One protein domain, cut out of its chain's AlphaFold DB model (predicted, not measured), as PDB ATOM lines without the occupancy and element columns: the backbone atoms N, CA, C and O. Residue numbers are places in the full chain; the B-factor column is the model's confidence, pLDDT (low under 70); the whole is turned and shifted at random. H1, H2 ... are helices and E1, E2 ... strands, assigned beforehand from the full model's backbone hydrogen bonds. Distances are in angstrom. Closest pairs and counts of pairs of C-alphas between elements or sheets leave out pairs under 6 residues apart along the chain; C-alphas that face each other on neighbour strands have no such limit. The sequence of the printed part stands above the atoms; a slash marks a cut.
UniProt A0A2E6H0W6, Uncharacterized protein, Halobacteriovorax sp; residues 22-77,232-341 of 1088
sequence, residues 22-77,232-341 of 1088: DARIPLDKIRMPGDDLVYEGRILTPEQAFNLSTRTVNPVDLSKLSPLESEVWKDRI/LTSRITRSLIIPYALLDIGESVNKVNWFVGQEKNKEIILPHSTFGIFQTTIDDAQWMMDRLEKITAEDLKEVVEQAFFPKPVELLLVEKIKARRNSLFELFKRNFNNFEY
ATOM      1  N   ASP A  22      -4.404 -29.178  -3.922       85.56
ATOM      2  CA  ASP A  22      -5.795 -28.988  -3.515       85.56
ATOM      3  C   ASP A  22      -6.711 -29.949  -4.283       85.56
ATOM      4  O   ASP A  22      -6.979 -29.787  -5.481       85.56
ATOM      5  N   ALA A  23      -7.321 -30.899  -3.576       90.56
ATOM      6  CA  ALA A  23      -8.337 -31.757  -4.164       90.56
ATOM      7  C   ALA A  23      -9.694 -31.055  -4.178       90.56
ATOM      8  O   ALA A  23     -10.169 -30.526  -3.171       90.56
ATOM      9  N   ARG A  24     -10.370 -31.103  -5.327       92.81
ATOM     10  CA  ARG A  24     -11.685 -30.476  -5.522       92.81
ATOM     11  C   ARG A  24     -12.766 -31.532  -5.606       92.81
ATOM     12  O   ARG A  24     -12.643 -32.448  -6.415       92.81
ATOM     13  N   ILE A  25     -13.841 -31.381  -4.844       94.38
ATOM     14  CA  ILE A  25     -15.005 -32.270  -4.826       94.38
ATOM     15  C   ILE A  25     -16.222 -31.459  -5.283       94.38
ATOM     16  O   ILE A  25     -16.683 -30.593  -4.539       94.38
ATOM     17  N   PRO A  26     -16.756 -31.686  -6.495       92.38
ATOM     18  CA  PRO A  26     -17.911 -30.937  -6.971       92.38
ATOM     19  C   PRO A  26     -19.158 -31.301  -6.158       92.38
ATOM     20  O   PRO A  26     -19.437 -32.478  -5.931       92.38
ATOM     21  N   LEU A  27     -19.919 -30.284  -5.739       89.06
ATOM     22  CA  LEU A  27     -21.212 -30.472  -5.069       89.06
ATOM     23  C   LEU A  27     -22.304 -30.920  -6.052       89.06
ATOM     24  O   LEU A  27     -23.266 -31.574  -5.658       89.06
ATOM     25  N   ASP A  28     -22.143 -30.584  -7.333       84.62
ATOM     26  CA  ASP A  28     -22.986 -31.069  -8.422       84.62
ATOM     27  C   ASP A  28     -22.473 -32.448  -8.905       84.62
ATOM     28  O   ASP A  28     -21.263 -32.666  -9.033       84.62
ATOM     29  N   LYS A  29     -23.377 -33.385  -9.234       77.75
ATOM     30  CA  LYS A  29     -23.031 -34.740  -9.717       77.75
ATOM     31  C   LYS A  29     -22.520 -34.732 -11.170       77.75
ATOM     32  O   LYS A  29     -23.226 -35.137 -12.086       77.75
ATOM     33  N   ILE A  30     -21.301 -34.228 -11.381       80.00
ATOM     34  CA  ILE A  30     -20.678 -34.063 -12.713       80.00
ATOM     35  C   ILE A  30     -19.641 -35.164 -13.014       80.00
ATOM     36  O   ILE A  30     -19.342 -35.436 -14.174       80.00
ATOM     37  N   ARG A  31     -19.073 -35.806 -11.986       88.25
ATOM     38  CA  ARG A  31     -18.041 -36.850 -12.136       88.25
ATOM     39  C   ARG A  31     -18.656 -38.245 -12.202       88.25
ATOM     40  O   ARG A  31     -19.646 -38.511 -11.525       88.25
ATOM     41  N   MET A  32     -18.016 -39.140 -12.954       90.62
ATOM     42  CA  MET A  32     -18.385 -40.556 -12.982       90.62
ATOM     43  C   MET A  32     -18.141 -41.215 -11.607       90.62
ATOM     44  O   MET A  32     -17.125 -40.905 -10.976       90.62
ATOM     45  N   PRO A  33     -19.032 -42.103 -11.124       92.94
ATOM     46  CA  PRO A  33     -18.848 -42.863  -9.882       92.94
ATOM     47  C   PRO A  33     -17.634 -43.803  -9.899       92.94
ATOM     48  O   PRO A  33     -16.966 -43.939 -10.924       92.94
ATOM     49  N   GLY A  34     -17.321 -44.411  -8.750       92.38
ATOM     50  CA  GLY A  34     -16.265 -45.425  -8.634       92.38
ATOM     51  C   GLY A  34     -16.534 -46.666  -9.492       92.38
ATOM     52  O   GLY A  34     -17.689 -46.999  -9.753       92.38
ATOM     53  N   ASP A  35     -15.467 -47.338  -9.922       93.88
ATOM     54  CA  ASP A  35     -15.502 -48.583 -10.711       93.88
ATOM     55  C   ASP A  35     -15.576 -49.865  -9.855       93.88
ATOM     56  O   ASP A  35     -15.595 -50.972 -10.386       93.88
ATOM     57  N   ASP A  36     -15.644 -49.718  -8.530       94.69
ATOM     58  CA  ASP A  36     -15.619 -50.783  -7.524       94.69
ATOM     59  C   ASP A  36     -16.922 -50.892  -6.712       94.69
ATOM     60  O   ASP A  36     -16.971 -51.642  -5.738       94.69
ATOM     61  N   LEU A  37     -17.980 -50.160  -7.076       95.44
ATOM     62  CA  LEU A  37     -19.240 -50.135  -6.323       95.44
ATOM     63  C   LEU A  37     -20.010 -51.451  -6.457       95.44
ATOM     64  O   LEU A  37     -20.228 -51.931  -7.567       95.44
ATOM     65  N   VAL A  38     -20.501 -51.987  -5.337       94.69
ATOM     66  CA  VAL A  38     -21.308 -53.213  -5.320       94.69
ATOM     67  C   VAL A  38     -22.784 -52.889  -5.091       94.69
ATOM     68  O   VAL A  38     -23.146 -52.205  -4.134       94.69
ATOM     69  N   TYR A  39     -23.651 -53.416  -5.957       93.31
ATOM     70  CA  TYR A  39     -25.106 -53.330  -5.833       93.31
ATOM     71  C   TYR A  39     -25.728 -54.693  -6.151       93.31
ATOM     72  O   TYR A  39     -25.401 -55.298  -7.171       93.31
ATOM     73  N   GLU A  40     -26.579 -55.206  -5.254       91.25
ATOM     74  CA  GLU A  40     -27.238 -56.522  -5.394       91.25
ATOM     75  C   GLU A  40     -26.255 -57.677  -5.713       91.25
ATOM     76  O   GLU A  40     -26.543 -58.581  -6.494       91.25
ATOM     77  N   GLY A  41     -25.055 -57.636  -5.121       89.44
ATOM     78  CA  GLY A  41     -24.018 -58.663  -5.290       89.44
ATOM     79  C   GLY A  41     -23.214 -58.582  -6.593       89.44
ATOM     80  O   GLY A  41     -22.404 -59.470  -6.854       89.44
ATOM     81  N   ARG A  42     -23.403 -57.539  -7.414       92.69
ATOM     82  CA  ARG A  42     -22.637 -57.303  -8.650       92.69
ATOM     83  C   ARG A  42     -21.837 -56.010  -8.568       92.69
ATOM     84  O   ARG A  42     -22.305 -55.024  -8.003       92.69
ATOM     85  N   ILE A  43     -20.649 -56.018  -9.170       92.81
ATOM     86  CA  ILE A  43     -19.830 -54.814  -9.345       92.81
ATOM     87  C   ILE A  43     -20.432 -53.995 -10.488       92.81
ATOM     88  O   ILE A  43     -20.711 -54.531 -11.562       92.81
ATOM     89  N   LEU A  44     -20.653 -52.709 -10.244       92.69
ATOM     90  CA  LEU A  44     -21.190 -51.769 -11.217       92.69
ATOM     91  C   LEU A  44     -20.060 -51.122 -12.015       92.69
ATOM     92  O   LEU A  44     -19.070 -50.668 -11.445       92.69
ATOM     93  N   THR A  45     -20.249 -50.976 -13.327       93.12
ATOM     94  CA  THR A  45     -19.417 -50.039 -14.094       93.12
ATOM     95  C   THR A  45     -19.765 -48.592 -13.716       93.12
ATOM     96  O   THR A  45     -20.906 -48.322 -13.311       93.12
ATOM     97  N   PRO A  46     -18.848 -47.621 -13.896       92.62
ATOM     98  CA  PRO A  46     -19.141 -46.215 -13.612       92.62
ATOM     99  C   PRO A  46     -20.399 -45.694 -14.325       92.62
ATOM    100  O   PRO A  46     -21.202 -44.979 -13.728       92.62
ATOM    101  N   GLU A  47     -20.631 -46.109 -15.574       92.38
ATOM    102  CA  GLU A  47     -21.832 -45.748 -16.340       92.38
ATOM    103  C   GLU A  47     -23.110 -46.358 -15.750       92.38
ATOM    104  O   GLU A  47     -24.133 -45.682 -15.641       92.38
ATOM    105  N   GLN A  48     -23.065 -47.626 -15.326       93.38
ATOM    106  CA  GLN A  48     -24.202 -48.289 -14.681       93.38
ATOM    107  C   GLN A  48     -24.561 -47.613 -13.356       93.38
ATOM    108  O   GLN A  48     -25.736 -47.329 -13.115       93.38
ATOM    109  N   ALA A  49     -23.561 -47.308 -12.527       91.81
ATOM    110  CA  ALA A  49     -23.750 -46.586 -11.273       91.81
ATOM    111  C   ALA A  49     -24.322 -45.178 -11.511       91.81
ATOM    112  O   ALA A  49     -25.282 -44.773 -10.853       91.81
ATOM    113  N   PHE A  50     -23.797 -44.450 -12.503       91.69
ATOM    114  CA  PHE A  50     -24.302 -43.124 -12.856       91.69
ATOM    115  C   PHE A  50     -25.770 -43.184 -13.298       91.69
ATOM    116  O   PHE A  50     -26.605 -42.427 -12.791       91.69
ATOM    117  N   ASN A  51     -26.114 -44.139 -14.163       90.69
ATOM    118  CA  ASN A  51     -27.482 -44.359 -14.629       90.69
ATOM    119  C   ASN A  51     -28.434 -44.741 -13.489       90.69
ATOM    120  O   ASN A  51     -29.567 -44.274 -13.478       90.69
ATOM    121  N   LEU A  52     -28.000 -45.553 -12.516       90.62
ATOM    122  CA  LEU A  52     -28.791 -45.895 -11.323       90.62
ATOM    123  C   LEU A  52     -29.090 -44.668 -10.452       90.62
ATOM    124  O   LEU A  52     -30.204 -44.529  -9.945       90.62
ATOM    125  N   SER A  53     -28.123 -43.762 -10.319       89.50
ATOM    126  CA  SER A  53     -28.268 -42.549  -9.507       89.50
ATOM    127  C   SER A  53     -29.139 -41.463 -10.147       89.50
ATOM    128  O   SER A  53     -29.654 -40.594  -9.447       89.50
ATOM    129  N   THR A  54     -29.317 -41.509 -11.471       87.12
ATOM    130  CA  THR A  54     -30.016 -40.476 -12.258       87.12
ATOM    131  C   THR A  54     -31.400 -40.910 -12.752       87.12
ATOM    132  O   THR A  54     -32.058 -40.159 -13.476       87.12
ATOM    133  N   ARG A  55     -31.889 -42.096 -12.354       87.31
ATOM    134  CA  ARG A  55     -33.233 -42.574 -12.724       87.31
ATOM    135  C   ARG A  55     -34.325 -41.652 -12.180       87.31
ATOM    136  O   ARG A  55     -34.269 -41.201 -11.041       87.31
ATOM    137  N   THR A  56     -35.371 -41.431 -12.978       81.75
ATOM    138  CA  THR A  56     -36.537 -40.616 -12.586       81.75
ATOM    139  C   THR A  56     -37.391 -41.286 -11.506       81.75
ATOM    140  O   THR A  56     -38.053 -40.600 -10.732       81.75
ATOM    141  N   VAL A  57     -37.376 -42.620 -11.444       76.19
ATOM    142  CA  VAL A  57     -38.120 -43.426 -10.467       76.19
ATOM    143  C   VAL A  57     -37.113 -44.181  -9.603       76.19
ATOM    144  O   VAL A  57     -36.279 -44.905 -10.145       76.19
ATOM    145  N   ASN A  58     -37.200 -44.004  -8.281       81.69
ATOM    146  CA  ASN A  58     -36.333 -44.619  -7.265       81.69
ATOM    147  C   ASN A  58     -34.823 -44.513  -7.579       81.69
ATOM    148  O   ASN A  58     -34.172 -45.539  -7.795       81.69
ATOM    149  N   PRO A  59     -34.249 -43.294  -7.628       88.00
ATOM    150  CA  PRO A  59     -32.808 -43.128  -7.802       88.00
ATOM    151  C   PRO A  59     -32.047 -43.780  -6.640       88.00
ATOM    152  O   PRO A  59     -32.393 -43.584  -5.475       88.00
ATOM    153  N   VAL A  60     -31.000 -44.544  -6.959       91.25
ATOM    154  CA  VAL A  60     -30.144 -45.176  -5.944       91.25
ATOM    155  C   VAL A  60     -29.164 -44.143  -5.392       91.25
ATOM    156  O   VAL A  60     -28.437 -43.493  -6.147       91.25
ATOM    157  N   ASP A  61     -29.112 -44.012  -4.068       91.38
ATOM    158  CA  ASP A  61     -28.107 -43.195  -3.393       91.38
ATOM    159  C   ASP A  61     -26.755 -43.923  -3.375       91.38
ATOM    160  O   ASP A  61     -26.520 -44.837  -2.581       91.38
ATOM    161  N   LEU A  62     -25.849 -43.507  -4.264       93.31
ATOM    162  CA  LEU A  62     -24.522 -44.108  -4.385       93.31
ATOM    163  C   LEU A  62     -23.663 -43.916  -3.131       93.31
ATOM    164  O   LEU A  62     -22.698 -44.659  -2.961       93.31
ATOM    165  N   SER A  63     -23.965 -42.959  -2.248       93.19
ATOM    166  CA  SER A  63     -23.219 -42.793  -0.991       93.19
ATOM    167  C   SER A  63     -23.393 -43.995  -0.051       93.19
ATOM    168  O   SER A  63     -22.515 -44.276   0.761       93.19
ATOM    169  N   LYS A  64     -24.483 -44.760  -0.216       93.69
ATOM    170  CA  LYS A  64     -24.823 -45.938   0.597       93.69
ATOM    171  C   LYS A  64     -24.282 -47.258   0.063       93.69
ATOM    172  O   LYS A  64     -24.373 -48.267   0.756       93.69
ATOM    173  N   LEU A  65     -23.705 -47.263  -1.137       93.56
ATOM    174  CA  LEU A  65     -23.076 -48.455  -1.698       93.56
ATOM    175  C   LEU A  65     -21.646 -48.598  -1.172       93.56
ATOM    176  O   LEU A  65     -20.877 -47.635  -1.165       93.56
ATOM    177  N   SER A  66     -21.276 -49.805  -0.753       92.25
ATOM    178  CA  SER A  66     -19.896 -50.119  -0.376       92.25
ATOM    179  C   SER A  66     -19.080 -50.526  -1.608       92.25
ATOM    180  O   SER A  66     -19.631 -51.118  -2.543       92.25
ATOM    181  N   PRO A  67     -17.772 -50.218  -1.630       94.81
ATOM    182  CA  PRO A  67     -16.875 -50.788  -2.619       94.81
ATOM    183  C   PRO A  67     -16.667 -52.288  -2.362       94.81
ATOM    184  O   PRO A  67     -16.890 -52.778  -1.252       94.81
ATOM    185  N   LEU A  68     -16.204 -53.013  -3.378       93.81
ATOM    186  CA  LEU A  68     -15.766 -54.396  -3.229       93.81
ATOM    187  C   LEU A  68     -14.570 -54.469  -2.266       93.81
ATOM    188  O   LEU A  68     -13.590 -53.738  -2.415       93.81
ATOM    189  N   GLU A  69     -14.626 -55.383  -1.297       93.56
ATOM    190  CA  GLU A  69     -13.464 -55.667  -0.456       93.56
ATOM    191  C   GLU A  69     -12.266 -56.145  -1.282       93.56
ATOM    192  O   GLU A  69     -12.405 -56.911  -2.233       93.56
ATOM    193  N   SER A  70     -11.064 -55.754  -0.870       90.81
ATOM    194  CA  SER A  70      -9.824 -56.058  -1.588       90.81
ATOM    195  C   SER A  70      -8.692 -56.405  -0.619       90.81
ATOM    196  O   SER A  70      -8.889 -56.486   0.596       90.81
ATOM    197  N   GLU A  71      -7.491 -56.628  -1.149       88.19
ATOM    198  CA  GLU A  71      -6.275 -56.817  -0.344       88.19
ATOM    199  C   GLU A  71      -5.841 -55.529   0.368       88.19
ATOM    200  O   GLU A  71      -5.158 -55.583   1.387       88.19
ATOM    201  N   VAL A  72      -6.297 -54.368  -0.114       90.31
ATOM    202  CA  VAL A  72      -5.913 -53.061   0.435       90.31
ATOM    203  C   VAL A  72      -6.935 -52.494   1.426       90.31
ATOM    204  O   VAL A  72      -6.620 -51.573   2.183       90.31
ATOM    205  N   TRP A  73      -8.163 -53.028   1.448       94.12
ATOM    206  CA  TRP A  73      -9.254 -52.529   2.289       94.12
ATOM    207  C   TRP A  73     -10.307 -53.600   2.609       94.12
ATOM    208  O   TRP A  73     -10.690 -54.392   1.746       94.12
ATOM    209  N   LYS A  74     -10.809 -53.578   3.852       94.69
ATOM    210  CA  LYS A  74     -11.862 -54.460   4.380       94.69
ATOM    211  C   LYS A  74     -12.970 -53.661   5.053       94.69
ATOM    212  O   LYS A  74     -12.684 -52.645   5.692       94.69
ATOM    213  N   ASP A  75     -14.210 -54.142   4.989       93.81
ATOM    214  CA  ASP A  75     -15.346 -53.436   5.580       93.81
ATOM    215  C   ASP A  75     -15.427 -53.648   7.096       93.81
ATOM    216  O   ASP A  75     -16.241 -54.398   7.629       93.81
ATOM    217  N   ARG A  76     -14.542 -52.960   7.819       93.44
ATOM    218  CA  ARG A  76     -14.508 -52.936   9.284       93.44
ATOM    219  C   ARG A  76     -14.084 -51.571   9.809       93.44
ATOM    220  O   ARG A  76     -13.397 -50.825   9.112       93.44
ATOM    221  N   ILE A  77     -14.492 -51.268  11.038       92.62
ATOM    222  CA  ILE A  77     -13.961 -50.166  11.847       92.62
ATOM    223  C   ILE A  77     -13.236 -50.795  13.031       92.62
ATOM    224  O   ILE A  77     -13.768 -51.712  13.658       92.62
ATOM    225  N   LEU A 232      -7.156 -41.467  -9.792       91.50
ATOM    226  CA  LEU A 232      -7.706 -42.522  -8.945       91.50
ATOM    227  C   LEU A 232      -9.155 -42.805  -9.360       91.50
ATOM    228  O   LEU A 232      -9.957 -41.872  -9.430       91.50
ATOM    229  N   THR A 233      -9.493 -44.066  -9.645       91.00
ATOM    230  CA  THR A 233     -10.793 -44.455 -10.234       91.00
ATOM    231  C   THR A 233     -11.739 -45.141  -9.250       91.00
ATOM    232  O   THR A 233     -12.941 -44.864  -9.280       91.00
ATOM    233  N   SER A 234     -11.205 -45.939  -8.323       93.69
ATOM    234  CA  SER A 234     -11.984 -46.677  -7.324       93.69
ATOM    235  C   SER A 234     -12.433 -45.792  -6.163       93.69
ATOM    236  O   SER A 234     -11.719 -44.867  -5.763       93.69
ATOM    237  N   ARG A 235     -13.600 -46.067  -5.569       94.62
ATOM    238  CA  ARG A 235     -14.086 -45.373  -4.368       94.62
ATOM    239  C   ARG A 235     -13.074 -45.468  -3.235       94.62
ATOM    240  O   ARG A 235     -12.828 -44.455  -2.578       94.62
ATOM    241  N   ILE A 236     -12.460 -46.638  -3.031       94.38
ATOM    242  CA  ILE A 236     -11.448 -46.847  -1.980       94.38
ATOM    243  C   ILE A 236     -10.331 -45.804  -2.087       94.38
ATOM    244  O   ILE A 236      -9.990 -45.171  -1.095       94.38
ATOM    245  N   THR A 237      -9.797 -45.574  -3.288       94.06
ATOM    246  CA  THR A 237      -8.668 -44.651  -3.489       94.06
ATOM    247  C   THR A 237      -9.107 -43.192  -3.595       94.06
ATOM    248  O   THR A 237      -8.461 -42.308  -3.040       94.06
ATOM    249  N   ARG A 238     -10.242 -42.916  -4.241       94.56
ATOM    250  CA  ARG A 238     -10.798 -41.561  -4.382       94.56
ATOM    251  C   ARG A 238     -11.220 -40.957  -3.050       94.56
ATOM    252  O   ARG A 238     -11.112 -39.751  -2.861       94.56
ATOM    253  N   SER A 239     -11.722 -41.768  -2.131       95.62
ATOM    254  CA  SER A 239     -12.231 -41.293  -0.843       95.62
ATOM    255  C   SER A 239     -11.140 -41.021   0.204       95.62
ATOM    256  O   SER A 239     -11.415 -40.335   1.190       95.62
ATOM    257  N   LEU A 240      -9.894 -41.467  -0.035       95.69
ATOM    258  CA  LEU A 240      -8.725 -41.198   0.822       95.69
ATOM    259  C   LEU A 240      -8.448 -39.705   1.025       95.69
ATOM    260  O   LEU A 240      -7.820 -39.335   2.014       95.69
ATOM    261  N   ILE A 241      -8.966 -38.838   0.152       95.69
ATOM    262  CA  ILE A 241      -8.821 -37.396   0.329       95.69
ATOM    263  C   ILE A 241      -9.380 -36.896   1.670       95.69
ATOM    264  O   ILE A 241      -8.837 -35.963   2.245       95.69
ATOM    265  N   ILE A 242     -10.432 -37.528   2.204       96.62
ATOM    266  CA  ILE A 242     -11.038 -37.122   3.479       96.62
ATOM    267  C   ILE A 242     -10.064 -37.328   4.654       96.62
ATOM    268  O   ILE A 242      -9.766 -36.346   5.339       96.62
ATOM    269  N   PRO A 243      -9.523 -38.541   4.904       96.31
ATOM    270  CA  PRO A 243      -8.523 -38.722   5.951       96.31
ATOM    271  C   PRO A 243      -7.206 -37.990   5.656       96.31
ATOM    272  O   PRO A 243      -6.556 -37.551   6.600       96.31
ATOM    273  N   TYR A 244      -6.815 -37.811   4.389       95.12
ATOM    274  CA  TYR A 244      -5.569 -37.105   4.059       95.12
ATOM    275  C   TYR A 244      -5.679 -35.624   4.401       95.12
ATOM    276  O   TYR A 244      -4.813 -35.098   5.087       95.12
ATOM    277  N   ALA A 245      -6.786 -34.983   4.027       95.00
ATOM    278  CA  ALA A 245      -7.040 -33.597   4.387       95.00
ATOM    279  C   ALA A 245      -7.183 -33.413   5.898       95.00
ATOM    280  O   ALA A 245      -6.680 -32.438   6.453       95.00
ATOM    281  N   LEU A 246      -7.827 -34.354   6.598       95.44
ATOM    282  CA  LEU A 246      -7.925 -34.308   8.058       95.44
ATOM    283  C   LEU A 246      -6.538 -34.258   8.721       95.44
ATOM    284  O   LEU A 246      -6.356 -33.481   9.658       95.44
ATOM    285  N   LEU A 247      -5.585 -35.040   8.205       94.56
ATOM    286  CA  LEU A 247      -4.246 -35.236   8.770       94.56
ATOM    287  C   LEU A 247      -3.133 -34.449   8.057       94.56
ATOM    288  O   LEU A 247      -1.954 -34.707   8.294       94.56
ATOM    289  N   ASP A 248      -3.489 -33.486   7.207       90.94
ATOM    290  CA  ASP A 248      -2.523 -32.611   6.545       90.94
ATOM    291  C   ASP A 248      -1.982 -31.565   7.534       90.94
ATOM    292  O   ASP A 248      -2.562 -30.489   7.727       90.94
ATOM    293  N   ILE A 249      -0.923 -31.963   8.245       87.00
ATOM    294  CA  ILE A 249      -0.295 -31.234   9.358       87.00
ATOM    295  C   ILE A 249       0.993 -30.517   8.910       87.00
ATOM    296  O   ILE A 249       1.384 -29.519   9.505       87.00
ATOM    297  N   GLY A 250       1.649 -30.980   7.841       86.62
ATOM    298  CA  GLY A 250       2.976 -30.483   7.463       86.62
ATOM    299  C   GLY A 250       4.023 -30.709   8.565       86.62
ATOM    300  O   GLY A 250       3.876 -31.615   9.386       86.62
ATOM    301  N   GLU A 251       5.089 -29.902   8.565       86.50
ATOM    302  CA  GLU A 251       6.172 -29.977   9.564       86.50
ATOM    303  C   GLU A 251       5.863 -29.164  10.831       86.50
ATOM    304  O   GLU A 251       6.100 -29.656  11.927       86.50
ATOM    305  N   SER A 252       5.307 -27.948  10.704       90.25
ATOM    306  CA  SER A 252       4.942 -27.109  11.857       90.25
ATOM    307  C   SER A 252       3.476 -27.284  12.238       90.25
ATOM    308  O   SER A 252       2.572 -26.881  11.501       90.25
ATOM    309  N   VAL A 253       3.237 -27.778  13.454       90.56
ATOM    310  CA  VAL A 253       1.890 -27.912  14.015       90.56
ATOM    311  C   VAL A 253       1.270 -26.543  14.276       90.56
ATOM    312  O   VAL A 253       0.054 -26.404  14.164       90.56
ATOM    313  N   ASN A 254       2.060 -25.504  14.549       88.50
ATOM    314  CA  ASN A 254       1.554 -24.145  14.764       88.50
ATOM    315  C   ASN A 254       0.900 -23.553  13.503       88.50
ATOM    316  O   ASN A 254      -0.126 -22.879  13.620       88.50
ATOM    317  N   LYS A 255       1.419 -23.868  12.306       86.31
ATOM    318  CA  LYS A 255       0.846 -23.440  11.013       86.31
ATOM    319  C   LYS A 255      -0.429 -24.198  10.631       86.31
ATOM    320  O   LYS A 255      -1.188 -23.748   9.772       86.31
ATOM    321  N   VAL A 256      -0.706 -25.330  11.279       87.44
ATOM    322  CA  VAL A 256      -1.905 -26.128  11.000       87.44
ATOM    323  C   VAL A 256      -3.154 -25.378  11.415       87.44
ATOM    324  O   VAL A 256      -3.367 -25.080  12.595       87.44
ATOM    325  N   ASN A 257      -4.032 -25.142  10.446       85.81
ATOM    326  CA  ASN A 257      -5.339 -24.575  10.720       85.81
ATOM    327  C   ASN A 257      -6.187 -25.555  11.552       85.81
ATOM    328  O   ASN A 257      -6.257 -26.753  11.262       85.81
ATOM    329  N   TRP A 258      -6.868 -25.023  12.566       88.69
ATOM    330  CA  TRP A 258      -7.857 -25.733  13.383       88.69
ATOM    331  C   TRP A 258      -9.051 -26.249  12.561       88.69
ATOM    332  O   TRP A 258      -9.779 -27.131  13.004       88.69
ATOM    333  N   PHE A 259      -9.244 -25.715  11.355       89.38
ATOM    334  CA  PHE A 259     -10.338 -26.042  10.448       89.38
ATOM    335  C   PHE A 259      -9.781 -26.436   9.093       89.38
ATOM    336  O   PHE A 259      -8.767 -25.901   8.644       89.38
ATOM    337  N   VAL A 260     -10.462 -27.364   8.432       90.19
ATOM    338  CA  VAL A 260     -10.009 -27.938   7.170       90.19
ATOM    339  C   VAL A 260     -11.082 -27.784   6.102       90.19
ATOM    340  O   VAL A 260     -12.273 -27.993   6.344       90.19
ATOM    341  N   GLY A 261     -10.615 -27.437   4.908       90.00
ATOM    342  CA  GLY A 261     -11.419 -27.338   3.708       90.00
ATOM    343  C   GLY A 261     -12.216 -26.046   3.567       90.00
ATOM    344  O   GLY A 261     -12.465 -25.311   4.523       90.00
ATOM    345  N   GLN A 262     -12.609 -25.754   2.330       90.88
ATOM    346  CA  GLN A 262     -13.381 -24.563   1.973       90.88
ATOM    347  C   GLN A 262     -14.410 -24.888   0.884       90.88
ATOM    348  O   GLN A 262     -14.192 -25.763   0.054       90.88
ATOM    349  N   GLU A 263     -15.528 -24.158   0.854       91.31
ATOM    350  CA  GLU A 263     -16.524 -24.259  -0.228       91.31
ATOM    351  C   GLU A 263     -16.236 -23.140  -1.240       91.31
ATOM    352  O   GLU A 263     -16.522 -21.970  -0.967       91.31
ATOM    353  N   LYS A 264     -15.666 -23.472  -2.402       90.00
ATOM    354  CA  LYS A 264     -15.375 -22.522  -3.486       90.00
ATOM    355  C   LYS A 264     -16.080 -22.932  -4.775       90.00
ATOM    356  O   LYS A 264     -15.913 -24.041  -5.252       90.00
ATOM    357  N   ASN A 265     -16.849 -22.019  -5.366       88.81
ATOM    358  CA  ASN A 265     -17.499 -22.183  -6.669       88.81
ATOM    359  C   ASN A 265     -18.319 -23.488  -6.806       88.81
ATOM    360  O   ASN A 265     -18.266 -24.151  -7.840       88.81
ATOM    361  N   LYS A 266     -19.091 -23.845  -5.767       88.75
ATOM    362  CA  LYS A 266     -19.820 -25.125  -5.643       88.75
ATOM    363  C   LYS A 266     -18.931 -26.378  -5.652       88.75
ATOM    364  O   LYS A 266     -19.376 -27.462  -6.021       88.75
ATOM    365  N   GLU A 267     -17.691 -26.241  -5.216       92.00
ATOM    366  CA  GLU A 267     -16.765 -27.340  -4.974       92.00
ATOM    367  C   GLU A 267     -16.277 -27.254  -3.526       92.00
ATOM    368  O   GLU A 267     -16.078 -26.165  -2.985       92.00
ATOM    369  N   ILE A 268     -16.093 -28.401  -2.889       93.88
ATOM    370  CA  ILE A 268     -15.353 -28.506  -1.636       93.88
ATOM    371  C   ILE A 268     -13.883 -28.689  -2.001       93.88
ATOM    372  O   ILE A 268     -13.541 -29.614  -2.733       93.88
ATOM    373  N   ILE A 269     -13.033 -27.796  -1.513       93.62
ATOM    374  CA  ILE A 269     -11.584 -27.866  -1.676       93.62
ATOM    375  C   ILE A 269     -10.991 -28.409  -0.386       93.62
ATOM    376  O   ILE A 269     -11.330 -27.909   0.689       93.62
ATOM    377  N   LEU A 270     -10.140 -29.424  -0.499       94.06
ATOM    378  CA  LEU A 270      -9.461 -30.077   0.612       94.06
ATOM    379  C   LEU A 270      -7.949 -30.127   0.348       94.06
ATOM    380  O   LEU A 270      -7.564 -30.599  -0.725       94.06
ATOM    381  N   PRO A 271      -7.115 -29.691   1.307       91.69
ATOM    382  CA  PRO A 271      -5.665 -29.711   1.145       91.69
ATOM    383  C   PRO A 271      -5.118 -31.141   1.259       91.69
ATOM    384  O   PRO A 271      -5.674 -31.959   1.999       91.69
ATOM    385  N   HIS A 272      -4.041 -31.452   0.536       90.06
ATOM    386  CA  HIS A 272      -3.269 -32.682   0.706       90.06
ATOM    387  C   HIS A 272      -1.821 -32.551   0.203       90.06
ATOM    388  O   HIS A 272      -1.486 -31.734  -0.648       90.06
ATOM    389  N   SER A 273      -0.955 -33.440   0.685       82.94
ATOM    390  CA  SER A 273       0.491 -33.462   0.404       82.94
ATOM    391  C   SER A 273       0.913 -34.645  -0.488       82.94
ATOM    392  O   SER A 273       1.951 -35.266  -0.281       82.94
ATOM    393  N   THR A 274       0.097 -35.013  -1.484       83.44
ATOM    394  CA  THR A 274       0.343 -36.203  -2.332       83.44
ATOM    395  C   THR A 274       0.158 -35.933  -3.815       83.44
ATOM    396  O   THR A 274      -0.767 -35.225  -4.179       83.44
ATOM    397  N   PHE A 275       0.907 -36.628  -4.671       79.06
ATOM    398  CA  PHE A 275       0.880 -36.459  -6.133       79.06
ATOM    399  C   PHE A 275      -0.319 -37.100  -6.870       79.06
ATOM    400  O   PHE A 275      -0.342 -37.141  -8.100       79.06
ATOM    401  N   GLY A 276      -1.288 -37.680  -6.158       81.50
ATOM    402  CA  GLY A 276      -2.429 -38.361  -6.780       81.50
ATOM    403  C   GLY A 276      -3.558 -37.414  -7.172       81.50
ATOM    404  O   GLY A 276      -3.908 -36.507  -6.422       81.50
ATOM    405  N   ILE A 277      -4.199 -37.683  -8.314       87.50
ATOM    406  CA  ILE A 277      -5.356 -36.908  -8.780       87.50
ATOM    407  C   ILE A 277      -6.633 -37.573  -8.262       87.50
ATOM    408  O   ILE A 277      -7.139 -38.551  -8.828       87.50
ATOM    409  N   PHE A 278      -7.175 -37.020  -7.179       91.50
ATOM    410  CA  PHE A 278      -8.415 -37.485  -6.567       91.50
ATOM    411  C   PHE A 278      -9.635 -37.076  -7.403       91.50
ATOM    412  O   PHE A 278     -10.077 -35.927  -7.393       91.50
ATOM    413  N   GLN A 279     -10.254 -38.034  -8.099       91.19
ATOM    414  CA  GLN A 279     -11.517 -37.806  -8.812       91.19
ATOM    415  C   GLN A 279     -12.752 -37.914  -7.903       91.19
ATOM    416  O   GLN A 279     -13.850 -38.181  -8.378       91.19
ATOM    417  N   THR A 280     -12.622 -37.718  -6.593       94.44
ATOM    418  CA  THR A 280     -13.674 -37.922  -5.579       94.44
ATOM    419  C   THR A 280     -15.006 -37.280  -5.970       94.44
ATOM    420  O   THR A 280     -15.058 -36.101  -6.333       94.44
ATOM    421  N   THR A 281     -16.087 -38.059  -5.942       94.44
ATOM    422  CA  THR A 281     -17.455 -37.526  -6.031       94.44
ATOM    423  C   THR A 281     -17.972 -37.136  -4.649       94.44
ATOM    424  O   THR A 281     -17.432 -37.566  -3.630       94.44
ATOM    425  N   ILE A 282     -19.053 -36.352  -4.599       94.00
ATOM    426  CA  ILE A 282     -19.752 -36.075  -3.337       94.00
ATOM    427  C   ILE A 282     -20.214 -37.368  -2.642       94.00
ATOM    428  O   ILE A 282     -20.131 -37.458  -1.422       94.00
ATOM    429  N   ASP A 283     -20.603 -38.387  -3.416       94.56
ATOM    430  CA  ASP A 283     -21.047 -39.685  -2.901       94.56
ATOM    431  C   ASP A 283     -19.876 -40.467  -2.259       94.56
ATOM    432  O   ASP A 283     -20.035 -41.047  -1.186       94.56
ATOM    433  N   ASP A 284     -18.677 -40.437  -2.860       95.88
ATOM    434  CA  ASP A 284     -17.471 -41.070  -2.286       95.88
ATOM    435  C   ASP A 284     -17.021 -40.376  -0.993       95.88
ATOM    436  O   ASP A 284     -16.609 -41.029  -0.031       95.88
ATOM    437  N   ALA A 285     -17.110 -39.043  -0.965       95.69
ATOM    438  CA  ALA A 285     -16.808 -38.257   0.222       95.69
ATOM    439  C   ALA A 285     -17.794 -38.575   1.353       95.69
ATOM    440  O   ALA A 285     -17.375 -38.852   2.473       95.69
ATOM    441  N   GLN A 286     -19.096 -38.606   1.055       94.56
ATOM    442  CA  GLN A 286     -20.137 -38.958   2.023       94.56
ATOM    443  C   GLN A 286     -19.950 -40.368   2.593       94.56
ATOM    444  O   GLN A 286     -20.095 -40.539   3.803       94.56
ATOM    445  N   TRP A 287     -19.558 -41.337   1.761       95.75
ATOM    446  CA  TRP A 287     -19.238 -42.694   2.209       95.75
ATOM    447  C   TRP A 287     -18.086 -42.719   3.223       95.75
ATOM    448  O   TRP A 287     -18.191 -43.350   4.273       95.75
ATOM    449  N   MET A 288     -16.997 -41.990   2.969       96.75
ATOM    450  CA  MET A 288     -15.891 -41.924   3.931       96.75
ATOM    451  C   MET A 288     -16.259 -41.130   5.185       96.75
ATOM    452  O   MET A 288     -15.845 -41.495   6.283       96.75
ATOM    453  N   MET A 289     -17.089 -40.093   5.054       95.62
ATOM    454  CA  MET A 289     -17.639 -39.374   6.203       95.62
ATOM    455  C   MET A 289     -18.512 -40.289   7.081       95.62
ATOM    456  O   MET A 289     -18.414 -40.195   8.300       95.62
ATOM    457  N   ASP A 290     -19.291 -41.218   6.500       94.62
ATOM    458  CA  ASP A 290     -20.046 -42.247   7.250       94.62
ATOM    459  C   ASP A 290     -19.104 -43.157   8.065       94.62
ATOM    460  O   ASP A 290     -19.450 -43.593   9.164       94.62
ATOM    461  N   ARG A 291     -17.899 -43.451   7.553       94.56
ATOM    462  CA  ARG A 291     -16.885 -44.224   8.293       94.56
ATOM    463  C   ARG A 291     -16.213 -43.392   9.380       94.56
ATOM    464  O   ARG A 291     -16.071 -43.868  10.501       94.56
ATOM    465  N   LEU A 292     -15.843 -42.150   9.069       95.06
ATOM    466  CA  LEU A 292     -15.219 -41.223  10.014       95.06
ATOM    467  C   LEU A 292     -16.156 -40.864  11.177       95.06
ATOM    468  O   LEU A 292     -15.695 -40.594  12.282       95.06
ATOM    469  N   GLU A 293     -17.472 -40.886  10.957       94.94
ATOM    470  CA  GLU A 293     -18.467 -40.645  12.005       94.94
ATOM    471  C   GLU A 293     -18.395 -41.698  13.117       94.94
ATOM    472  O   GLU A 293     -18.609 -41.365  14.280       94.94
ATOM    473  N   LYS A 294     -18.026 -42.937  12.762       94.50
ATOM    474  CA  LYS A 294     -17.883 -44.062  13.693       94.50
ATOM    475  C   LYS A 294     -16.609 -43.984  14.537       94.50
ATOM    476  O   LYS A 294     -16.533 -44.676  15.539       94.50
ATOM    477  N   ILE A 295     -15.622 -43.171  14.156       95.31
ATOM    478  CA  ILE A 295     -14.381 -42.989  14.921       95.31
ATOM    479  C   ILE A 295     -14.669 -42.133  16.160       95.31
ATOM    480  O   ILE A 295     -15.220 -41.037  16.041       95.31
ATOM    481  N   THR A 296     -14.301 -42.625  17.343       94.69
ATOM    482  CA  THR A 296     -14.516 -41.948  18.632       94.69
ATOM    483  C   THR A 296     -13.400 -40.949  18.967       94.69
ATOM    484  O   THR A 296     -12.360 -40.898  18.312       94.69
ATOM    485  N   ALA A 297     -13.593 -40.127  20.003       93.56
ATOM    486  CA  ALA A 297     -12.543 -39.222  20.474       93.56
ATOM    487  C   ALA A 297     -11.330 -39.983  21.049       93.56
ATOM    488  O   ALA A 297     -10.199 -39.549  20.841       93.56
ATOM    489  N   GLU A 298     -11.558 -41.123  21.713       94.62
ATOM    490  CA  GLU A 298     -10.474 -41.977  22.220       94.62
ATOM    491  C   GLU A 298      -9.719 -42.645  21.067       94.62
ATOM    492  O   GLU A 298      -8.495 -42.691  21.085       94.62
ATOM    493  N   ASP A 299     -10.423 -43.046  20.002       94.94
ATOM    494  CA  ASP A 299      -9.781 -43.550  18.784       94.94
ATOM    495  C   ASP A 299      -8.808 -42.529  18.181       94.94
ATOM    496  O   ASP A 299      -7.717 -42.894  17.747       94.94
ATOM    497  N   LEU A 300      -9.193 -41.248  18.128       94.81
ATOM    498  CA  LEU A 300      -8.316 -40.190  17.617       94.81
ATOM    499  C   LEU A 300      -7.108 -39.965  18.526       94.81
ATOM    500  O   LEU A 300      -6.009 -39.753  18.022       94.81
ATOM    501  N   LYS A 301      -7.303 -40.024  19.844       95.44
ATOM    502  CA  LYS A 301      -6.216 -39.909  20.814       95.44
ATOM    503  C   LYS A 301      -5.213 -41.050  20.651       95.44
ATOM    504  O   LYS A 301      -4.029 -40.786  20.472       95.44
ATOM    505  N   GLU A 302      -5.693 -42.287  20.570       94.50
ATOM    506  CA  GLU A 302      -4.856 -43.464  20.335       94.50
ATOM    507  C   GLU A 302      -4.090 -43.371  18.999       94.50
ATOM    508  O   GLU A 302      -2.910 -43.712  18.924       94.50
ATOM    509  N   VAL A 303      -4.733 -42.856  17.942       94.94
ATOM    510  CA  VAL A 303      -4.098 -42.621  16.631       94.94
ATOM    511  C   VAL A 303      -2.897 -41.675  16.735       94.94
ATOM    512  O   VAL A 303      -1.881 -41.929  16.079       94.94
ATOM    513  N   VAL A 304      -3.008 -40.611  17.540       95.88
ATOM    514  CA  VAL A 304      -1.936 -39.624  17.757       95.88
ATOM    515  C   VAL A 304      -0.849 -40.179  18.678       95.88
ATOM    516  O   VAL A 304       0.330 -40.046  18.357       95.88
ATOM    517  N   GLU A 305      -1.215 -40.857  19.767       94.50
ATOM    518  CA  GLU A 305      -0.261 -41.493  20.692       94.50
ATOM    519  C   GLU A 305       0.633 -42.511  19.964       94.50
ATOM    520  O   GLU A 305       1.858 -42.485  20.082       94.50
ATOM    521  N   GLN A 306       0.045 -43.351  19.106       93.19
ATOM    522  CA  GLN A 306       0.775 -44.346  18.307       93.19
ATOM    523  C   GLN A 306       1.553 -43.751  17.125       93.19
ATOM    524  O   GLN A 306       2.149 -44.488  16.334       93.19
ATOM    525  N   ALA A 307       1.501 -42.431  16.942       94.19
ATOM    526  CA  ALA A 307       2.330 -41.727  15.978       94.19
ATOM    527  C   ALA A 307       3.629 -41.199  16.601       94.19
ATOM    528  O   ALA A 307       4.461 -40.701  15.856       94.19
ATOM    529  N   PHE A 308       3.841 -41.360  17.916       94.50
ATOM    530  CA  PHE A 308       5.096 -41.064  18.629       94.50
ATOM    531  C   PHE A 308       5.556 -39.595  18.594       94.50
ATOM    532  O   PHE A 308       6.750 -39.323  18.698       94.50
ATOM    533  N   PHE A 309       4.632 -38.637  18.468       94.44
ATOM    534  CA  PHE A 309       4.956 -37.211  18.603       94.44
ATOM    535  C   PHE A 309       5.484 -36.877  20.014       94.44
ATOM    536  O   PHE A 309       5.100 -37.545  20.979       94.44
ATOM    537  N   PRO A 310       6.287 -35.806  20.179       94.31
ATOM    538  CA  PRO A 310       6.605 -35.286  21.505       94.31
ATOM    539  C   PRO A 310       5.332 -34.953  22.291       94.31
ATOM    540  O   PRO A 310       4.357 -34.461  21.719       94.31
ATOM    541  N   LYS A 311       5.332 -35.163  23.613       93.81
ATOM    542  CA  LYS A 311       4.101 -35.061  24.418       93.81
ATOM    543  C   LYS A 311       3.354 -33.717  24.289       93.81
ATOM    544  O   LYS A 311       2.133 -33.753  24.143       93.81
ATOM    545  N   PRO A 312       4.023 -32.545  24.277       94.88
ATOM    546  CA  PRO A 312       3.333 -31.268  24.064       94.88
ATOM    547  C   PRO A 312       2.677 -31.170  22.675       94.88
ATOM    548  O   PRO A 312       1.570 -30.650  22.535       94.88
ATOM    549  N   VAL A 313       3.331 -31.719  21.646       94.75
ATOM    550  CA  VAL A 313       2.831 -31.754  20.262       94.75
ATOM    551  C   VAL A 313       1.631 -32.697  20.141       94.75
ATOM    552  O   VAL A 313       0.631 -32.344  19.517       94.75
ATOM    553  N   GLU A 314       1.697 -33.862  20.786       95.06
ATOM    554  CA  GLU A 314       0.616 -34.852  20.861       95.06
ATOM    555  C   GLU A 314      -0.673 -34.232  21.427       95.06
ATOM    556  O   GLU A 314      -1.728 -34.310  20.792       95.06
ATOM    557  N   LEU A 315      -0.578 -33.541  22.572       95.50
ATOM    558  CA  LEU A 315      -1.714 -32.877  23.221       95.50
ATOM    559  C   LEU A 315      -2.389 -31.860  22.293       95.50
ATOM    560  O   LEU A 315      -3.613 -31.860  22.154       95.50
ATOM    561  N   LEU A 316      -1.599 -31.020  21.618       95.19
ATOM    562  CA  LEU A 316      -2.124 -30.030  20.678       95.19
ATOM    563  C   LEU A 316      -2.763 -30.684  19.442       95.19
ATOM    564  O   LEU A 316      -3.814 -30.237  18.975       95.19
ATOM    565  N   LEU A 317      -2.150 -31.740  18.901       95.56
ATOM    566  CA  LEU A 317      -2.648 -32.432  17.711       95.56
ATOM    567  C   LEU A 317      -3.996 -33.108  17.946       95.56
ATOM    568  O   LEU A 317      -4.860 -33.028  17.073       95.56
ATOM    569  N   VAL A 318      -4.211 -33.717  19.113       96.50
ATOM    570  CA  VAL A 318      -5.514 -34.303  19.468       96.50
ATOM    571  C   VAL A 318      -6.617 -33.247  19.378       96.50
ATOM    572  O   VAL A 318      -7.640 -33.465  18.722       96.50
ATOM    573  N   GLU A 319      -6.392 -32.073  19.966       95.88
ATOM    574  CA  GLU A 319      -7.350 -30.965  19.953       95.88
ATOM    575  C   GLU A 319      -7.582 -30.421  18.533       95.88
ATOM    576  O   GLU A 319      -8.728 -30.225  18.112       95.88
ATOM    577  N   LYS A 320      -6.515 -30.269  17.736       94.25
ATOM    578  CA  LYS A 320      -6.629 -29.835  16.335       94.25
ATOM    579  C   LYS A 320      -7.373 -30.842  15.464       94.25
ATOM    580  O   LYS A 320      -8.209 -30.438  14.659       94.25
ATOM    581  N   ILE A 321      -7.122 -32.142  15.608       96.25
ATOM    582  CA  ILE A 321      -7.786 -33.176  14.799       96.25
ATOM    583  C   ILE A 321      -9.271 -33.275  15.168       96.25
ATOM    584  O   ILE A 321     -10.105 -33.389  14.267       96.25
ATOM    585  N   LYS A 322      -9.637 -33.144  16.453       95.56
ATOM    586  CA  LYS A 322     -11.046 -33.030  16.878       95.56
ATOM    587  C   LYS A 322     -11.737 -31.840  16.204       95.56
ATOM    588  O   LYS A 322     -12.802 -32.008  15.603       95.56
ATOM    589  N   ALA A 323     -11.113 -30.659  16.246       93.88
ATOM    590  CA  ALA A 323     -11.642 -29.449  15.617       93.88
ATOM    591  C   ALA A 323     -11.783 -29.596  14.091       93.88
ATOM    592  O   ALA A 323     -12.846 -29.307  13.532       93.88
ATOM    593  N   ARG A 324     -10.757 -30.133  13.417       94.00
ATOM    594  CA  ARG A 324     -10.761 -30.382  11.967       94.00
ATOM    595  C   ARG A 324     -11.818 -31.408  11.569       94.00
ATOM    596  O   ARG A 324     -12.510 -31.206  10.574       94.00
ATOM    597  N   ARG A 325     -12.010 -32.470  12.355       94.75
ATOM    598  CA  ARG A 325     -13.079 -33.450  12.126       94.75
ATOM    599  C   ARG A 325     -14.443 -32.768  12.191       94.75
ATOM    600  O   ARG A 325     -15.204 -32.886  11.235       94.75
ATOM    601  N   ASN A 326     -14.725 -31.997  13.242       93.62
ATOM    602  CA  ASN A 326     -15.979 -31.240  13.336       93.62
ATOM    603  C   ASN A 326     -16.159 -30.292  12.133       93.62
ATOM    604  O   ASN A 326     -17.221 -30.275  11.515       93.62
ATOM    605  N   SER A 327     -15.095 -29.584  11.736       91.75
ATOM    606  CA  SER A 327     -15.079 -28.711  10.555       91.75
ATOM    607  C   SER A 327     -15.461 -29.436   9.262       91.75
ATOM    608  O   SER A 327     -16.207 -28.882   8.456       91.75
ATOM    609  N   LEU A 328     -14.969 -30.662   9.040       93.19
ATOM    610  CA  LEU A 328     -15.350 -31.459   7.868       93.19
ATOM    611  C   LEU A 328     -16.846 -31.763   7.886       93.19
ATOM    612  O   LEU A 328     -17.524 -31.573   6.879       93.19
ATOM    613  N   PHE A 329     -17.391 -32.199   9.021       93.56
ATOM    614  CA  PHE A 329     -18.822 -32.491   9.105       93.56
ATOM    615  C   PHE A 329     -19.691 -31.241   8.884       93.56
ATOM    616  O   PHE A 329     -20.703 -31.332   8.182       93.56
ATOM    617  N   GLU A 330     -19.273 -30.072   9.386       90.00
ATOM    618  CA  GLU A 330     -19.926 -28.788   9.087       90.00
ATOM    619  C   GLU A 330     -19.856 -28.442   7.591       90.00
ATOM    620  O   GLU A 330     -20.870 -28.076   6.992       90.00
ATOM    621  N   LEU A 331     -18.683 -28.603   6.966       90.25
ATOM    622  CA  LEU A 331     -18.452 -28.316   5.547       90.25
ATOM    623  C   LEU A 331     -19.346 -29.171   4.635       90.25
ATOM    624  O   LEU A 331     -19.930 -28.660   3.679       90.25
ATOM    625  N   PHE A 332     -19.515 -30.452   4.973       90.56
ATOM    626  CA  PHE A 332     -20.416 -31.377   4.280       90.56
ATOM    627  C   PHE A 332     -21.885 -31.274   4.736       90.56
ATOM    628  O   PHE A 332     -22.719 -32.049   4.266       90.56
ATOM    629  N   LYS A 333     -22.229 -30.305   5.602       89.31
ATOM    630  CA  LYS A 333     -23.598 -30.013   6.079       89.31
ATOM    631  C   LYS A 333     -24.294 -31.236   6.687       89.31
ATOM    632  O   LYS A 333     -25.487 -31.453   6.476       89.31
ATOM    633  N   ARG A 334     -23.539 -32.050   7.425       88.06
ATOM    634  CA  ARG A 334     -24.057 -33.235   8.113       88.06
ATOM    635  C   ARG A 334     -24.535 -32.888   9.517       88.06
ATOM    636  O   ARG A 334     -24.033 -31.954  10.133       88.06
ATOM    637  N   ASN A 335     -25.470 -33.681  10.029       87.06
ATOM    638  CA  ASN A 335     -25.729 -33.747  11.465       87.06
ATOM    639  C   ASN A 335     -24.717 -34.720  12.074       87.06
ATOM    640  O   ASN A 335     -24.492 -35.782  11.500       87.06
ATOM    641  N   PHE A 336     -24.094 -34.348  13.186       88.44
ATOM    642  CA  PHE A 336     -23.043 -35.143  13.814       88.44
ATOM    643  C   PHE A 336     -22.879 -34.756  15.284       88.44
ATOM    644  O   PHE A 336     -23.274 -33.668  15.708       88.44
ATOM    645  N   ASN A 337     -22.250 -35.643  16.053       88.56
ATOM    646  CA  ASN A 337     -21.856 -35.359  17.428       88.56
ATOM    647  C   ASN A 337     -20.534 -34.587  17.428       88.56
ATOM    648  O   ASN A 337     -19.512 -35.122  16.992       88.56
ATOM    649  N   ASN A 338     -20.565 -33.342  17.901       90.56
ATOM    650  CA  ASN A 338     -19.373 -32.513  18.053       90.56
ATOM    651  C   ASN A 338     -18.444 -33.093  19.122       90.56
ATOM    652  O   ASN A 338     -18.886 -33.409  20.224       90.56
ATOM    653  N   PHE A 339     -17.153 -33.168  18.814       93.56
ATOM    654  CA  PHE A 339     -16.134 -33.354  19.843       93.56
ATOM    655  C   PHE A 339     -15.817 -32.016  20.499       93.56
ATOM    656  O   PHE A 339     -15.613 -31.026  19.796       93.56
ATOM    657  N   GLU A 340     -15.787 -31.976  21.827       94.00
ATOM    658  CA  GLU A 340     -15.278 -30.813  22.549       94.00
ATOM    659  C   GLU A 340     -13.769 -30.704  22.339       94.00
ATOM    660  O   GLU A 340     -13.065 -31.719  22.336       94.00
ATOM    661  N   TYR A 341     -13.295 -29.478  22.122       93.69
ATOM    662  CA  TYR A 341     -11.878 -29.187  21.960       93.69
ATOM    663  C   TYR A 341     -11.496 -27.840  22.583       93.69
ATOM    664  O   TYR A 341     -12.336 -26.940  22.674       93.69
TER     665      TYR A 341
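AT A GLANCE: This is residues 22 to 77 and 232 to 341 of the 1088 residues of an uncharacterized protein of Halobacteriovorax sp (UniProt A0A2E6H0W6). A small sheet of three strands, E1, E3 and E2, has the short helix H3 over one face, close to the middle of the domain; the long helix H6 runs from one end of the domain, where it makes a helical hairpin with H5, in past H3 to graze the sheet. H1 lies toward the other end with long unnamed stretches, and H4 lies near the middle. The printed part has 166 residues with six named helices and three named strands, in the order E1 H1 H2 H3 E2 E3 H4 H5 H6; the sheet's order is E1 E3 E2, antiparallel. The class is mostly helix, though under half of the residues are in named elements. The whole is compact, with a radius of gyration of the C-alphas of 16.7 A and spans of 53 by 36 by 32 A.

HOW THE PARTS SIT: Start at edge strand E1, residues 22 to 26, whose antiparallel neighbour is E3, residues 267 to 272; look for N 23 and O 270 at 2.9 A. On the other side of E3 is E2, residues 262 to 264, which forms a hairpin with it; N 264 and O 267 are 2.8 A apart. H1, residues 46 to 53, touches no helix. H2, residues 235 to 238, is close to but not clearly touching H4, residues 282 to 293; their closest C-alphas, of Arg 235 and Asp 284, are 5.9 A apart. H3, residues 241 to 246, is on the sheet at a height of 7.7 A, over E3; their closest C-alphas, of Ala 245 and Pro 271, are 5.2 A apart. H3 and H4 only just touch, with 3 pairs of C-alphas within 8 A, the closest being Ile 242 and Ala 285 at 6.7 A, at a steep tilt of 42 degrees, the same way. H6, residues 311 to 331, touches H3 with residues 321 to 328 alone, closest at the C-alphas of Leu 246 and Arg 324, 6.2 A, at a steep tilt of 48 degrees, opposite ways. H5, residues 297 to 305, forms a helical hairpin with H6, at a steep tilt of 44 degrees; the C-alphas of Lys 301 and Val 318 are closest, at 5.8 A. The helix packing is mostly crossed: of these three touching pairs, 0 are at a shallow tilt. H4 and H6 only graze the sheet. In H1, H3, H4 and H5 every O i to N i+4 pair is within hydrogen-bond range, in H6 16 of 17 are, and H2 is too short for such a pair.

IN THESE COORDINATES: Find C-alpha 22 at (-5.795, -28.988, -3.515), where E1 begins its 12.7 A; E3 is 15.6 A long and E2 6.2 A. H1 measures 10.7 A, H2 5.0 A, H3 8.4 A, H4 16.1 A and H5 12.5 A. From C-alpha 311 at (4.101, -35.061, 24.418), H6 runs 30.2 A to C-alpha 331 at (-18.452, -28.316, 5.547).

THE WHOLE: The C-alphas farthest apart, of Val 57 and Pro 310, are 55.6 A apart. Residues 78 to 231 are not printed; C-alphas 77 and 232 are 23.0 A apart across the cut. The links E1 to H1 and H3 to E2 are long. The mean pLDDT of the printed part is 91.9, and no printed residue is under 70.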